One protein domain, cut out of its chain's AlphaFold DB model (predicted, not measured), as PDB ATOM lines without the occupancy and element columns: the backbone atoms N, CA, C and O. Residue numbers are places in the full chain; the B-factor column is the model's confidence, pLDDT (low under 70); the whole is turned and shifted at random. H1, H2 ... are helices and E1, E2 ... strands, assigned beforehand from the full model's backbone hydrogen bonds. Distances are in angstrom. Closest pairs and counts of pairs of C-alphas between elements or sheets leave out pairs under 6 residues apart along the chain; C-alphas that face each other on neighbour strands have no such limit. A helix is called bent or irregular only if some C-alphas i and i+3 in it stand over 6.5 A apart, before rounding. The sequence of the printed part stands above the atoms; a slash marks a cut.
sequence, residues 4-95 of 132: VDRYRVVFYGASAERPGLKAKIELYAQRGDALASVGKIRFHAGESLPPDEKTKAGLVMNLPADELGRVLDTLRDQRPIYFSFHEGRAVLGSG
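Overview. This is residues 4 to 95 of the 132 residues of an uncharacterized protein of Planctomycetes bacterium (UniProt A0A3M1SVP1). A strongly twisted sheet of five strands forms a wall with one face covered by helix H1 and, next to it, the two-stranded hairpin E6 and E7, whose strands cross those of the large sheet. H1 runs along E2 and E3, and the other face of the large sheet is bare. The printed part has 92 residues with one named helix and seven named strands, in the order E1 E2 E3 E4 E5 H1 E6 E7; the class is mixed, helices and strands. The large sheet has the order E1, E2, E3, E5, E4 and is mixed, with E3 and E5 parallel and its other neighbours antiparallel. The whole is compact, with a radius of gyration of the C-alphas of 13.2 A, and elongated in outline, with spans of 41 by 26 by 23 A.

Along the chain. In the large sheet, E1 is residues 6 to 11, from C-alpha 6 at (-56.780, 3.892, -54.530), and 17.1 A long. E2, residues 21 to 31, is 29.8 A long, and E3, residues 34 to 44, is 30.2 A long. E5 is residues 58 to 64, 20.0 A long, and the edge strand E4 is residues 53 to 55. H1, residues 65 to 77, begins at C-alpha 65 at (-45.433, 3.996, -37.040) and is 19.9 A long. It is irregular, but only just: C-alphas 66 and 69 are 6.8 A apart. E6 is residues 81 to 86, and E7, residues 89 to 94, ends at C-alpha 94 at (-43.068, 5.557, -57.727).

Arrangement. E1, E2 and E3 form a meander, each strand the antiparallel neighbour of the one before. N 8 and O 26 are 2.9 A apart between E1 and E2, and N 25 and O 41 are 2.8 A apart between E2 and E3, within hydrogen-bond range. E3 and E5 are parallel at 27 degrees, with N 61 and O 40 at 2.9 A. E4 and E5 form a hairpin, with N 60 and O 53 at 2.8 A. H1 is on this sheet at a height over the sheet of 9.4 A, over E2 and E3, and runs along the strands at 13 degrees to E2 on the local plane. The closest C-alphas of H1 and E3 are those of Ala 65 and Phe 43, 4.5 A apart. In H1, 7 of 9 O i to N i+4 pairs are within hydrogen-bond range. The hairpin E6 and E7, with N 84 and O 91 at 2.9 A, makes a sandwich with the large sheet, two sheets face to face, their strands at 71 degrees. The closest C-alphas of E5 and E7 are those of Met 61 and Ala 90, 5.2 A apart. H1 and E7 are near each other, with 7 pairs of C-alphas within 10 A, while E1 and E7 are apart.

Size, cuts and confidence. The two C-alphas farthest apart, those of Asp 33 and Glu 47, are 41.2 A from each other. The printed part has no cut. No link is long; those from E1 to E2, 9 residues, and from E3 to E4, 8 residues, are short but not tight. Mean pLDDT of the printed part is 94.6, and no printed residue is under 70.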
ATOM      1  N   VAL A   4     -51.168   1.166 -58.019       95.25
ATOM      2  CA  VAL A   4     -52.083   1.509 -56.935       95.25
ATOM      3  C   VAL A   4     -52.905   2.715 -57.365       95.25
ATOM      4  O   VAL A   4     -52.396   3.829 -57.439       95.25
ATOM      5  N   ASP A   5     -54.197   2.498 -57.581       95.25
ATOM      6  CA  ASP A   5     -55.146   3.535 -57.990       95.25
ATOM      7  C   ASP A   5     -55.835   4.197 -56.796       95.25
ATOM      8  O   ASP A   5     -56.222   5.368 -56.844       95.25
ATOM      9  N   ARG A   6     -56.054   3.431 -55.719       96.56
ATOM     10  CA  ARG A   6     -56.780   3.892 -54.530       96.56
ATOM     11  C   ARG A   6     -56.178   3.321 -53.258       96.56
ATOM     12  O   ARG A   6     -55.631   2.220 -53.250       96.56
ATOM     13  N   TYR A   7     -56.362   4.039 -52.155       97.81
ATOM     14  CA  TYR A   7     -55.976   3.568 -50.833       97.81
ATOM     15  C   TYR A   7     -57.022   3.903 -49.768       97.81
ATOM     16  O   TYR A   7     -57.818   4.832 -49.919       97.81
ATOM     17  N   ARG A   8     -57.016   3.136 -48.675       98.00
ATOM     18  CA  ARG A   8     -57.845   3.360 -47.483       98.00
ATOM     19  C   ARG A   8     -56.972   3.350 -46.237       98.00
ATOM     20  O   ARG A   8     -56.264   2.377 -46.000       98.00
ATOM     21  N   VAL A   9     -57.064   4.399 -45.424       98.06
ATOM     22  CA  VAL A   9     -56.356   4.505 -44.141       98.06
ATOM     23  C   VAL A   9     -57.259   4.008 -43.015       98.06
ATOM     24  O   VAL A   9     -58.439   4.352 -42.969       98.06
ATOM     25  N   VAL A  10     -56.714   3.200 -42.112       98.06
ATOM     26  CA  VAL A  10     -57.412   2.687 -40.929       98.06
ATOM     27  C   VAL A  10     -56.523   2.882 -39.710       98.06
ATOM     28  O   VAL A  10     -55.386   2.417 -39.697       98.06
ATOM     29  N   PHE A  11     -57.062   3.525 -38.678       97.75
ATOM     30  CA  PHE A  11     -56.404   3.706 -37.387       97.75
ATOM     31  C   PHE A  11     -56.963   2.715 -36.371       97.75
ATOM     32  O   PHE A  11     -58.163   2.429 -36.364       97.75
ATOM     33  N   TYR A  12     -56.092   2.186 -35.521       96.25
ATOM     34  CA  TYR A  12     -56.446   1.230 -34.484       96.25
ATOM     35  C   TYR A  12     -56.348   1.880 -33.106       96.25
ATOM     36  O   TYR A  12     -55.368   2.550 -32.788       96.25
ATOM     37  N   GLY A  13     -57.371   1.651 -32.281       93.88
ATOM     38  CA  GLY A  13     -57.305   1.932 -30.850       93.88
ATOM     39  C   GLY A  13     -56.402   0.936 -30.115       93.88
ATOM     40  O   GLY A  13     -55.815   0.032 -30.711       93.88
ATOM     41  N   ALA A  14     -56.307   1.088 -28.795       91.31
ATOM     42  CA  ALA A  14     -55.558   0.155 -27.961       91.31
ATOM     43  C   ALA A  14     -56.144  -1.269 -28.042       91.31
ATOM     44  O   ALA A  14     -57.359  -1.459 -28.029       91.31
ATOM     45  N   SER A  15     -55.269  -2.274 -28.102       92.00
ATOM     46  CA  SER A  15     -55.633  -3.693 -28.112       92.00
ATOM     47  C   SER A  15     -54.622  -4.480 -27.289       92.00
ATOM     48  O   SER A  15     -53.418  -4.307 -27.471       92.00
ATOM     49  N   ALA A  16     -55.108  -5.363 -26.414       90.50
ATOM     50  CA  ALA A  16     -54.250  -6.278 -25.661       90.50
ATOM     51  C   ALA A  16     -53.602  -7.340 -26.569       90.50
ATOM     52  O   ALA A  16     -52.469  -7.744 -26.336       90.50
ATOM     53  N   GLU A  17     -54.296  -7.759 -27.631       90.88
ATOM     54  CA  GLU A  17     -53.818  -8.796 -28.557       90.88
ATOM     55  C   GLU A  17     -52.778  -8.266 -29.550       90.88
ATOM     56  O   GLU A  17     -51.930  -9.014 -30.036       90.88
ATOM     57  N   ARG A  18     -52.860  -6.975 -29.901       89.31
ATOM     58  CA  ARG A  18     -51.953  -6.321 -30.857       89.31
ATOM     59  C   ARG A  18     -51.566  -4.919 -30.387       89.31
ATOM     60  O   ARG A  18     -51.889  -3.945 -31.067       89.31
ATOM     61  N   PRO A  19     -50.848  -4.792 -29.260       89.81
ATOM     62  CA  PRO A  19     -50.542  -3.489 -28.667       89.81
ATOM     63  C   PRO A  19     -49.676  -2.603 -29.575       89.81
ATOM     64  O   PRO A  19     -49.776  -1.375 -29.514       89.81
ATOM     65  N   GLY A  20     -48.860  -3.212 -30.443       93.75
ATOM     66  CA  GLY A  20     -47.972  -2.509 -31.369       93.75
ATOM     67  C   GLY A  20     -48.656  -1.951 -32.619       93.75
ATOM     68  O   GLY A  20     -48.243  -0.904 -33.098       93.75
ATOM     69  N   LEU A  21     -49.719  -2.572 -33.137       96.12
ATOM     70  CA  LEU A  21     -50.320  -2.175 -34.419       96.12
ATOM     71  C   LEU A  21     -51.162  -0.899 -34.261       96.12
ATOM     72  O   LEU A  21     -52.198  -0.922 -33.600       96.12
ATOM     73  N   LYS A  22     -50.745   0.205 -34.889       97.06
ATOM     74  CA  LYS A  22     -51.384   1.527 -34.737       97.06
ATOM     75  C   LYS A  22     -52.227   1.939 -35.931       97.06
ATOM     76  O   LYS A  22     -53.279   2.552 -35.763       97.06
ATOM     77  N   ALA A  23     -51.799   1.581 -37.135       98.12
ATOM     78  CA  ALA A  23     -52.548   1.882 -38.345       98.12
ATOM     79  C   ALA A  23     -52.298   0.842 -39.437       98.12
ATOM     80  O   ALA A  23     -51.357   0.045 -39.380       98.12
ATOM     81  N   LYS A  24     -53.143   0.867 -40.463       97.81
ATOM     82  CA  LYS A  24     -52.842   0.263 -41.757       97.81
ATOM     83  C   LYS A  24     -53.313   1.156 -42.895       97.81
ATOM     84  O   LYS A  24     -54.292   1.886 -42.757       97.81
ATOM     85  N   ILE A  25     -52.666   1.004 -44.037       98.50
ATOM     86  CA  ILE A  25     -53.154   1.489 -45.319       98.50
ATOM     87  C   ILE A  25     -53.424   0.271 -46.193       98.50
ATOM     88  O   ILE A  25     -52.559  -0.584 -46.350       98.50
ATOM     89  N   GLU A  26     -54.626   0.168 -46.739       98.00
ATOM     90  CA  GLU A  26     -54.980  -0.846 -47.734       98.00
ATOM     91  C   GLU A  26     -54.890  -0.242 -49.127       98.00
ATOM     92  O   GLU A  26     -55.329   0.889 -49.332       98.00
ATOM     93  N   LEU A  27     -54.314  -0.994 -50.061       97.62
ATOM     94  CA  LEU A  27     -53.984  -0.541 -51.407       97.62
ATOM     95  C   LEU A  27     -54.815  -1.315 -52.427       97.62
ATOM     96  O   LEU A  27     -54.934  -2.543 -52.337       97.62
ATOM     97  N   TYR A  28     -55.357  -0.602 -53.408       96.94
ATOM     98  CA  TYR A  28     -56.251  -1.145 -54.420       96.94
ATOM     99  C   TYR A  28     -55.792  -0.739 -55.817       96.94
ATOM    100  O   TYR A  28     -55.395   0.403 -56.033       96.94
ATOM    101  N   ALA A  29     -55.902  -1.678 -56.750       95.06
ATOM    102  CA  ALA A  29     -55.696  -1.473 -58.175       95.06
ATOM    103  C   ALA A  29     -57.045  -1.519 -58.891       95.06
ATOM    104  O   ALA A  29     -57.917  -2.323 -58.533       95.06
ATOM    105  N   GLN A  30     -57.196  -0.720 -59.932       94.31
ATOM    106  CA  GLN A  30     -58.291  -0.818 -60.875       94.31
ATOM    107  C   GLN A  30     -58.007  -1.984 -61.835       94.31
ATOM    108  O   GLN A  30     -56.947  -2.080 -62.453       94.31
ATOM    109  N   ARG A  31     -58.953  -2.918 -61.949       88.75
ATOM    110  CA  ARG A  31     -58.907  -4.030 -62.908       88.75
ATOM    111  C   ARG A  31     -60.207  -4.051 -63.698       88.75
ATOM    112  O   ARG A  31     -61.212  -4.574 -63.219       88.75
ATOM    113  N   GLY A  32     -60.185  -3.468 -64.896       88.50
ATOM    114  CA  GLY A  32     -61.418  -3.180 -65.633       88.50
ATOM    115  C   GLY A  32     -62.288  -2.225 -64.816       88.50
ATOM    116  O   GLY A  32     -61.795  -1.192 -64.374       88.50
ATOM    117  N   ASP A  33     -63.529  -2.610 -64.528       90.12
ATOM    118  CA  ASP A  33     -64.466  -1.806 -63.725       90.12
ATOM    119  C   ASP A  33     -64.402  -2.093 -62.212       90.12
ATOM    120  O   ASP A  33     -65.032  -1.398 -61.415       90.12
ATOM    121  N   ALA A  34     -63.623  -3.092 -61.781       92.38
ATOM    122  CA  ALA A  34     -63.552  -3.510 -60.383       92.38
ATOM    123  C   ALA A  34     -62.300  -2.990 -59.661       92.38
ATOM    124  O   ALA A  34     -61.202  -2.954 -60.215       92.38
ATOM    125  N   LEU A  35     -62.454  -2.679 -58.369       93.62
ATOM    126  CA  LEU A  35     -61.336  -2.426 -57.458       93.62
ATOM    127  C   LEU A  35     -60.860  -3.736 -56.828       93.62
ATOM    128  O   LEU A  35     -61.608  -4.407 -56.116       93.62
ATOM    129  N   ALA A  36     -59.596  -4.080 -57.054       93.62
ATOM    130  CA  ALA A  36     -58.959  -5.271 -56.507       93.62
ATOM    131  C   ALA A  36     -57.939  -4.896 -55.426       93.62
ATOM    132  O   ALA A  36     -57.068  -4.059 -55.645       93.62
ATOM    133  N   SER A  37     -58.009  -5.555 -54.266       94.81
ATOM    134  CA  SER A  37     -57.004  -5.405 -53.207       94.81
ATOM    135  C   SER A  37     -55.639  -5.907 -53.685       94.81
ATOM    136  O   SER A  37     -55.510  -7.053 -54.116       94.81
ATOM    137  N   VAL A  38     -54.616  -5.065 -53.565       94.94
ATOM    138  CA  VAL A  38     -53.217  -5.384 -53.900       94.94
ATOM    139  C   VAL A  38     -52.449  -5.820 -52.652       94.94
ATOM    140  O   VAL A  38     -51.585  -6.700 -52.700       94.94
ATOM    141  N   GLY A  39     -52.793  -5.231 -51.510       96.88
ATOM    142  CA  GLY A  39     -52.151  -5.525 -50.242       96.88
ATOM    143  C   GLY A  39     -52.387  -4.436 -49.209       96.88
ATOM    144  O   GLY A  39     -53.309  -3.626 -49.326       96.88
ATOM    145  N   LYS A  40     -51.560  -4.443 -48.168       97.75
ATOM    146  CA  LYS A  40     -51.631  -3.488 -47.066       97.75
ATOM    147  C   LYS A  40     -50.263  -3.182 -46.484       97.75
ATOM    148  O   LYS A  40     -49.407  -4.060 -46.399       97.75
ATOM    149  N   ILE A  41     -50.120  -1.957 -46.009       98.25
ATOM    150  CA  ILE A  41     -48.990  -1.491 -45.212       98.25
ATOM    151  C   ILE A  41     -49.486  -1.373 -43.775       98.25
ATOM    152  O   ILE A  41     -50.528  -0.765 -43.532       98.25
ATOM    153  N   ARG A  42     -48.801  -2.005 -42.827       97.94
ATOM    154  CA  ARG A  42     -49.100  -1.969 -41.395       97.94
ATOM    155  C   ARG A  42     -48.050  -1.134 -40.686       97.94
ATOM    156  O   ARG A  42     -46.865  -1.296 -40.941       97.94
ATOM    157  N   PHE A  43     -48.513  -0.306 -39.766       98.25
ATOM    158  CA  PHE A  43     -47.692   0.633 -39.022       98.25
ATOM    159  C   PHE A  43     -47.683   0.222 -37.558       98.25
ATOM    160  O   PHE A  43     -48.744   0.188 -36.918       98.25
ATOM    161  N   HIS A  44     -46.505  -0.122 -37.046       97.50
ATOM    162  CA  HIS A  44     -46.333  -0.640 -35.691       97.50
ATOM    163  C   HIS A  44     -45.474   0.292 -34.842       97.50
ATOM    164  O   HIS A  44     -44.509   0.878 -35.316       97.50
ATOM    165  N   ALA A  45     -45.829   0.418 -33.568       94.62
ATOM    166  CA  ALA A  45     -44.976   1.006 -32.549       94.62
ATOM    167  C   ALA A  45     -44.077  -0.072 -31.925       94.62
ATOM    168  O   ALA A  45     -44.507  -1.219 -31.776       94.62
ATOM    169  N   GLY A  46     -42.880   0.327 -31.494       88.81
ATOM    170  CA  GLY A  46     -41.881  -0.553 -30.885       88.81
ATOM    171  C   GLY A  46     -40.653  -0.751 -31.773       88.81
ATOM    172  O   GLY A  46     -40.622  -0.309 -32.917       88.81
ATOM    173  N   GLU A  47     -39.633  -1.401 -31.220       80.75
ATOM    174  CA  GLU A  47     -38.316  -1.534 -31.864       80.75
ATOM    175  C   GLU A  47     -38.231  -2.696 -32.863       80.75
ATOM    176  O   GLU A  47     -37.366  -2.706 -33.734       80.75
ATOM    177  N   SER A  48     -39.126  -3.683 -32.756       89.12
ATOM    178  CA  SER A  48     -39.134  -4.868 -33.617       89.12
ATOM    179  C   SER A  48     -40.401  -4.929 -34.461       89.12
ATOM    180  O   SER A  48     -41.510  -4.738 -33.955       89.12
ATOM    181  N   LEU A  49     -40.228  -5.222 -35.750       93.94
ATOM    182  CA  LEU A  49     -41.311  -5.354 -36.718       93.94
ATOM    183  C   LEU A  49     -41.437  -6.805 -37.191       93.94
ATOM    184  O   LEU A  49     -40.420  -7.477 -37.382       93.94
ATOM    185  N   PRO A  50     -42.666  -7.285 -37.451       94.06
ATOM    186  CA  PRO A  50     -42.859  -8.526 -38.188       94.06
ATOM    187  C   PRO A  50     -42.236  -8.432 -39.592       94.06
ATOM    188  O   PRO A  50     -42.242  -7.346 -40.175       94.06
ATOM    189  N   PRO A  51     -41.760  -9.547 -40.172       95.81
ATOM    190  CA  PRO A  51     -41.272  -9.553 -41.545       95.81
ATOM    191  C   PRO A  51     -42.395  -9.215 -42.530       95.81
ATOM    192  O   PRO A  51     -43.580  -9.423 -42.254       95.81
ATOM    193  N   ASP A  52     -42.023  -8.703 -43.698       97.50
ATOM    194  CA  ASP A  52     -42.960  -8.552 -44.805       97.50
ATOM    195  C   ASP A  52     -43.400  -9.919 -45.330       97.50
ATOM    196  O   ASP A  52     -42.651 -10.898 -45.310       97.50
ATOM    197  N   GLU A  53     -44.623  -9.989 -45.849       96.44
ATOM    198  CA  GLU A  53     -45.212 -11.256 -46.268       96.44
ATOM    199  C   GLU A  53     -45.966 -11.129 -47.589       96.44
ATOM    200  O   GLU A  53     -46.721 -10.185 -47.832       96.44
ATOM    201  N   LYS A  54     -45.836 -12.154 -48.434       95.00
ATOM    202  CA  LYS A  54     -46.698 -12.361 -49.598       95.00
ATOM    203  C   LYS A  54     -47.723 -13.440 -49.273       95.00
ATOM    204  O   LYS A  54     -47.384 -14.612 -49.142       95.00
ATOM    205  N   THR A  55     -48.991 -13.051 -49.180       90.94
ATOM    206  CA  THR A  55     -50.102 -13.958 -48.857       90.94
ATOM    207  C   THR A  55     -50.999 -14.191 -50.074       90.94
ATOM    208  O   THR A  55     -50.934 -13.456 -51.062       90.94
ATOM    209  N   LYS A  56     -51.915 -15.167 -49.992       87.69
ATOM    210  CA  LYS A  56     -52.980 -15.337 -51.002       87.69
ATOM    211  C   LYS A  56     -53.887 -14.103 -51.126       87.69
ATOM    212  O   LYS A  56     -54.466 -13.887 -52.181       87.69
ATOM    213  N   ALA A  57     -53.996 -13.298 -50.066       85.12
ATOM    214  CA  ALA A  57     -54.823 -12.092 -50.017       85.12
ATOM    215  C   ALA A  57     -54.085 -10.816 -50.474       85.12
ATOM    216  O   ALA A  57     -54.650  -9.725 -50.399       85.12
ATOM    217  N   GLY A  58     -52.828 -10.937 -50.914       92.69
ATOM    218  CA  GLY A  58     -51.982  -9.816 -51.321       92.69
ATOM    219  C   GLY A  58     -50.742  -9.658 -50.445       92.69
ATOM    220  O   GLY A  58     -50.395 -10.532 -49.642       92.69
ATOM    221  N   LEU A  59     -50.061  -8.532 -50.630       96.81
ATOM    222  CA  LEU A  59     -48.805  -8.222 -49.951       96.81
ATOM    223  C   LEU A  59     -49.049  -7.548 -48.597       96.81
ATOM    224  O   LEU A  59     -50.000  -6.780 -48.435       96.81
ATOM    225  N   VAL A  60     -48.187  -7.832 -47.629       97.88
ATOM    226  CA  VAL A  60     -48.162  -7.183 -46.320       97.88
ATOM    227  C   VAL A  60     -46.783  -6.578 -46.133       97.88
ATOM    228  O   VAL A  60     -45.798  -7.305 -46.072       97.88
ATOM    229  N   MET A  61     -46.747  -5.255 -46.042       98.12
ATOM    230  CA  MET A  61     -45.570  -4.498 -45.636       98.12
ATOM    231  C   MET A  61     -45.724  -4.110 -44.167       98.12
ATOM    232  O   MET A  61     -46.801  -3.643 -43.783       98.12
ATOM    233  N   ASN A  62     -44.690  -4.280 -43.351       97.81
ATOM    234  CA  ASN A  62     -44.673  -3.806 -41.971       97.81
ATOM    235  C   ASN A  62     -43.627  -2.698 -41.826       97.81
ATOM    236  O   ASN A  62     -42.449  -2.907 -42.089       97.81
ATOM    237  N   LEU A  63     -44.073  -1.524 -41.389       97.88
ATOM    238  CA  LEU A  63     -43.234  -0.352 -41.174       97.88
ATOM    239  C   LEU A  63     -43.356   0.165 -39.735       97.88
ATOM    240  O   LEU A  63     -44.372  -0.086 -39.067       97.88
ATOM    241  N   PRO A  64     -42.354   0.929 -39.270       97.50
ATOM    242  CA  PRO A  64     -42.474   1.766 -38.083       97.50
ATOM    243  C   PRO A  64     -43.647   2.756 -38.185       97.50
ATOM    244  O   PRO A  64     -44.017   3.196 -39.274       97.50
ATOM    245  N   ALA A  65     -44.264   3.113 -37.057       96.62
ATOM    246  CA  ALA A  65     -45.433   3.996 -37.040       96.62
ATOM    247  C   ALA A  65     -45.143   5.447 -37.463       96.62
ATOM    248  O   ALA A  65     -46.038   6.120 -37.976       96.62
ATOM    249  N   ASP A  66     -43.914   5.917 -37.279       96.88
ATOM    250  CA  ASP A  66     -43.428   7.235 -37.700       96.88
ATOM    251  C   ASP A  66     -43.299   7.379 -39.228       96.88
ATOM    252  O   ASP A  66     -43.353   8.494 -39.745       96.88
ATOM    253  N   GLU A  67     -43.259   6.274 -39.977       97.94
ATOM    254  CA  GLU A  67     -43.279   6.287 -41.449       97.94
ATOM    255  C   GLU A  67     -44.673   6.562 -42.045       97.94
ATOM    256  O   GLU A  67     -44.796   6.810 -43.247       97.94
ATOM    257  N   LEU A  68     -45.744   6.562 -41.236       97.81
ATOM    258  CA  LEU A  68     -47.114   6.752 -41.732       97.81
ATOM    259  C   LEU A  68     -47.279   8.050 -42.534       97.81
ATOM    260  O   LEU A  68     -47.915   8.035 -43.587       97.81
ATOM    261  N   GLY A  69     -46.702   9.155 -42.051       97.19
ATOM    262  CA  GLY A  69     -46.771  10.449 -42.734       97.19
ATOM    263  C   GLY A  69     -46.123  10.398 -44.118       97.19
ATOM    264  O   GLY A  69     -46.778  10.686 -45.114       97.19
ATOM    265  N   ARG A  70     -44.881   9.908 -44.194       97.12
ATOM    266  CA  ARG A  70     -44.114   9.800 -45.448       97.12
ATOM    267  C   ARG A  70     -44.805   8.916 -46.483       97.12
ATOM    268  O   ARG A  70     -44.828   9.249 -47.670       97.12
ATOM    269  N   VAL A  71     -45.393   7.803 -46.044       97.88
ATOM    270  CA  VAL A  71     -46.163   6.920 -46.930       97.88
ATOM    271  C   VAL A  71     -47.422   7.619 -47.446       97.88
ATOM    272  O   VAL A  71     -47.727   7.507 -48.631       97.88
ATOM    273  N   LEU A  72     -48.147   8.354 -46.597       97.19
ATOM    274  CA  LEU A  72     -49.325   9.110 -47.030       97.19
ATOM    275  C   LEU A  72     -48.972  10.216 -48.022       97.19
ATOM    276  O   LEU A  72     -49.678  10.355 -49.019       97.19
ATOM    277  N   ASP A  73     -47.895  10.958 -47.779       96.38
ATOM    278  CA  ASP A  73     -47.424  12.008 -48.685       96.38
ATOM    279  C   ASP A  73     -47.041  11.403 -50.041       96.38
ATOM    280  O   ASP A  73     -47.510  11.848 -51.086       96.38
ATOM    281  N   THR A  74     -46.313  10.281 -50.036       95.44
ATOM    282  CA  THR A  74     -45.976   9.539 -51.262       95.44
ATOM    283  C   THR A  74     -47.232   9.108 -52.026       95.44
ATOM    284  O   THR A  74     -47.322   9.319 -53.232       95.44
ATOM    285  N   LEU A  75     -48.236   8.546 -51.343       95.69
ATOM    286  CA  LEU A  75     -49.491   8.110 -51.971       95.69
ATOM    287  C   LEU A  75     -50.362   9.268 -52.491       95.69
ATOM    288  O   LEU A  75     -51.229   9.044 -53.339       95.69
ATOM    289  N   ARG A  76     -50.199  10.480 -51.955       94.69
ATOM    290  CA  ARG A  76     -50.953  11.675 -52.366       94.69
ATOM    291  C   ARG A  76     -50.290  12.397 -53.529       94.69
ATOM    292  O   ARG A  76     -50.997  12.799 -54.454       94.69
ATOM    293  N   ASP A  77     -48.968  12.507 -53.483       93.81
ATOM    294  CA  ASP A  77     -48.218  13.441 -54.320       93.81
ATOM    295  C   ASP A  77     -47.518  12.764 -55.501       93.81
ATOM    296  O   ASP A  77     -47.196  13.430 -56.483       93.81
ATOM    297  N   GLN A  78     -47.276  11.453 -55.431       91.69
ATOM    298  CA  GLN A  78     -46.574  10.714 -56.478       91.69
ATOM    299  C   GLN A  78     -47.548   9.872 -57.296       91.69
ATOM    300  O   GLN A  78     -48.429   9.206 -56.751       91.69
ATOM    301  N   ARG A  79     -47.364   9.875 -58.619       89.12
ATOM    302  CA  ARG A  79     -48.037   8.970 -59.558       89.12
ATOM    303  C   ARG A  79     -47.124   8.705 -60.760       89.12
ATOM    304  O   ARG A  79     -46.504   9.653 -61.232       89.12
ATOM    305  N   PRO A  80     -47.081   7.475 -61.296       93.19
ATOM    306  CA  PRO A  80     -47.761   6.273 -60.804       93.19
ATOM    307  C   PRO A  80     -47.105   5.710 -59.530       93.19
ATOM    308  O   PRO A  80     -45.922   5.945 -59.286       93.19
ATOM    309  N   ILE A  81     -47.870   4.960 -58.729       95.94
ATOM    310  CA  ILE A  81     -47.373   4.208 -57.562       95.94
ATOM    311  C   ILE A  81     -47.543   2.716 -57.808       95.94
ATOM    312  O   ILE A  81     -48.596   2.265 -58.251       95.94
ATOM    313  N   TYR A  82     -46.539   1.933 -57.436       95.50
ATOM    314  CA  TYR A  82     -46.545   0.485 -57.542       95.50
ATOM    315  C   TYR A  82     -46.296  -0.173 -56.190       95.50
ATOM    316  O   TYR A  82     -45.509   0.314 -55.377       95.50
ATOM    317  N   PHE A  83     -46.935  -1.326 -55.985       95.75
ATOM    318  CA  PHE A  83     -46.728  -2.149 -54.796       95.75
ATOM    319  C   PHE A  83     -46.337  -3.575 -55.185       95.75
ATOM    320  O   PHE A  83     -47.073  -4.274 -55.887       95.75
ATOM    321  N   SER A  84     -45.155  -4.014 -54.768       94.81
ATOM    322  CA  SER A  84     -44.562  -5.276 -55.214       94.81
ATOM    323  C   SER A  84     -43.787  -5.983 -54.105       94.81
ATOM    324  O   SER A  84     -43.714  -5.508 -52.977       94.81
ATOM    325  N   PHE A  85     -43.275  -7.179 -54.403       95.06
ATOM    326  CA  PHE A  85     -42.515  -7.988 -53.456       95.06
ATOM    327  C   PHE A  85     -41.238  -8.480 -54.130       95.06
ATOM    328  O   PHE A  85     -41.319  -9.182 -55.141       95.06
ATOM    329  N   HIS A  86     -40.087  -8.100 -53.583       93.06
ATOM    330  CA  HIS A  86     -38.760  -8.372 -54.133       93.06
ATOM    331  C   HIS A  86     -37.835  -8.835 -53.011       93.06
ATOM    332  O   HIS A  86     -37.800  -8.218 -51.952       93.06
ATOM    333  N   GLU A  87     -37.119  -9.941 -53.232       92.25
ATOM    334  CA  GLU A  87     -36.078 -10.439 -52.314       92.25
ATOM    335  C   GLU A  87     -36.530 -10.560 -50.843       92.25
ATOM    336  O   GLU A  87     -35.801 -10.241 -49.910       92.25
ATOM    337  N   GLY A  88     -37.769 -11.012 -50.626       93.19
ATOM    338  CA  GLY A  88     -38.324 -11.184 -49.278       93.19
ATOM    339  C   GLY A  88     -38.863  -9.904 -48.634       93.19
ATOM    340  O   GLY A  88     -39.189  -9.931 -47.451       93.19
ATOM    341  N   ARG A  89     -38.972  -8.801 -49.382       95.50
ATOM    342  CA  ARG A  89     -39.453  -7.504 -48.891       95.50
ATOM    343  C   ARG A  89     -40.607  -6.990 -49.728       95.50
ATOM    344  O   ARG A  89     -40.611  -7.134 -50.953       95.50
ATOM    345  N   ALA A  90     -41.577  -6.360 -49.079       97.00
ATOM    346  CA  ALA A  90     -42.567  -5.565 -49.778       97.00
ATOM    347  C   ALA A  90     -41.933  -4.230 -50.188       97.00
ATOM    348  O   ALA A  90     -41.111  -3.667 -49.470       97.00
ATOM    349  N   VAL A  91     -42.312  -3.714 -51.352       95.88
ATOM    350  CA  VAL A  91     -41.772  -2.474 -51.912       95.88
ATOM    351  C   VAL A  91     -42.928  -1.596 -52.362       95.88
ATOM    352  O   VAL A  91     -43.803  -2.047 -53.102       95.88
ATOM    353  N   LEU A  92     -42.917  -0.345 -51.908       96.00
ATOM    354  CA  LEU A  92     -43.767   0.734 -52.394       96.00
ATOM    355  C   LEU A  92     -42.858   1.696 -53.153       96.00
ATOM    356  O   LEU A  92     -41.896   2.203 -52.578       96.00
ATOM    357  N   GLY A  93     -43.130   1.913 -54.434       92.88
ATOM    358  CA  GLY A  93     -42.285   2.753 -55.279       92.88
ATOM    359  C   GLY A  93     -43.101   3.601 -56.237       92.88
ATOM    360  O   GLY A  93     -44.213   3.227 -56.606       92.88
ATOM    361  N   SER A  94     -42.544   4.738 -56.637       90.94
ATOM    362  CA  SER A  94     -43.068   5.557 -57.727       90.94
ATOM    363  C   SER A  94     -42.647   5.008 -59.096       90.94
ATOM    364  O   SER A  94     -41.881   4.044 -59.197       90.94
ATOM    365  N   GLY A  95     -43.136   5.641 -60.162       84.94
ATOM    366  CA  GLY A  95     -42.602   5.472 -61.510       84.94
ATOM    367  C   GLY A  95     -41.126   5.872 -61.640       84.94
ATOM    368  O   GLY A  95     -40.507   6.403 -60.716       84.94
TER     369      GLY A  95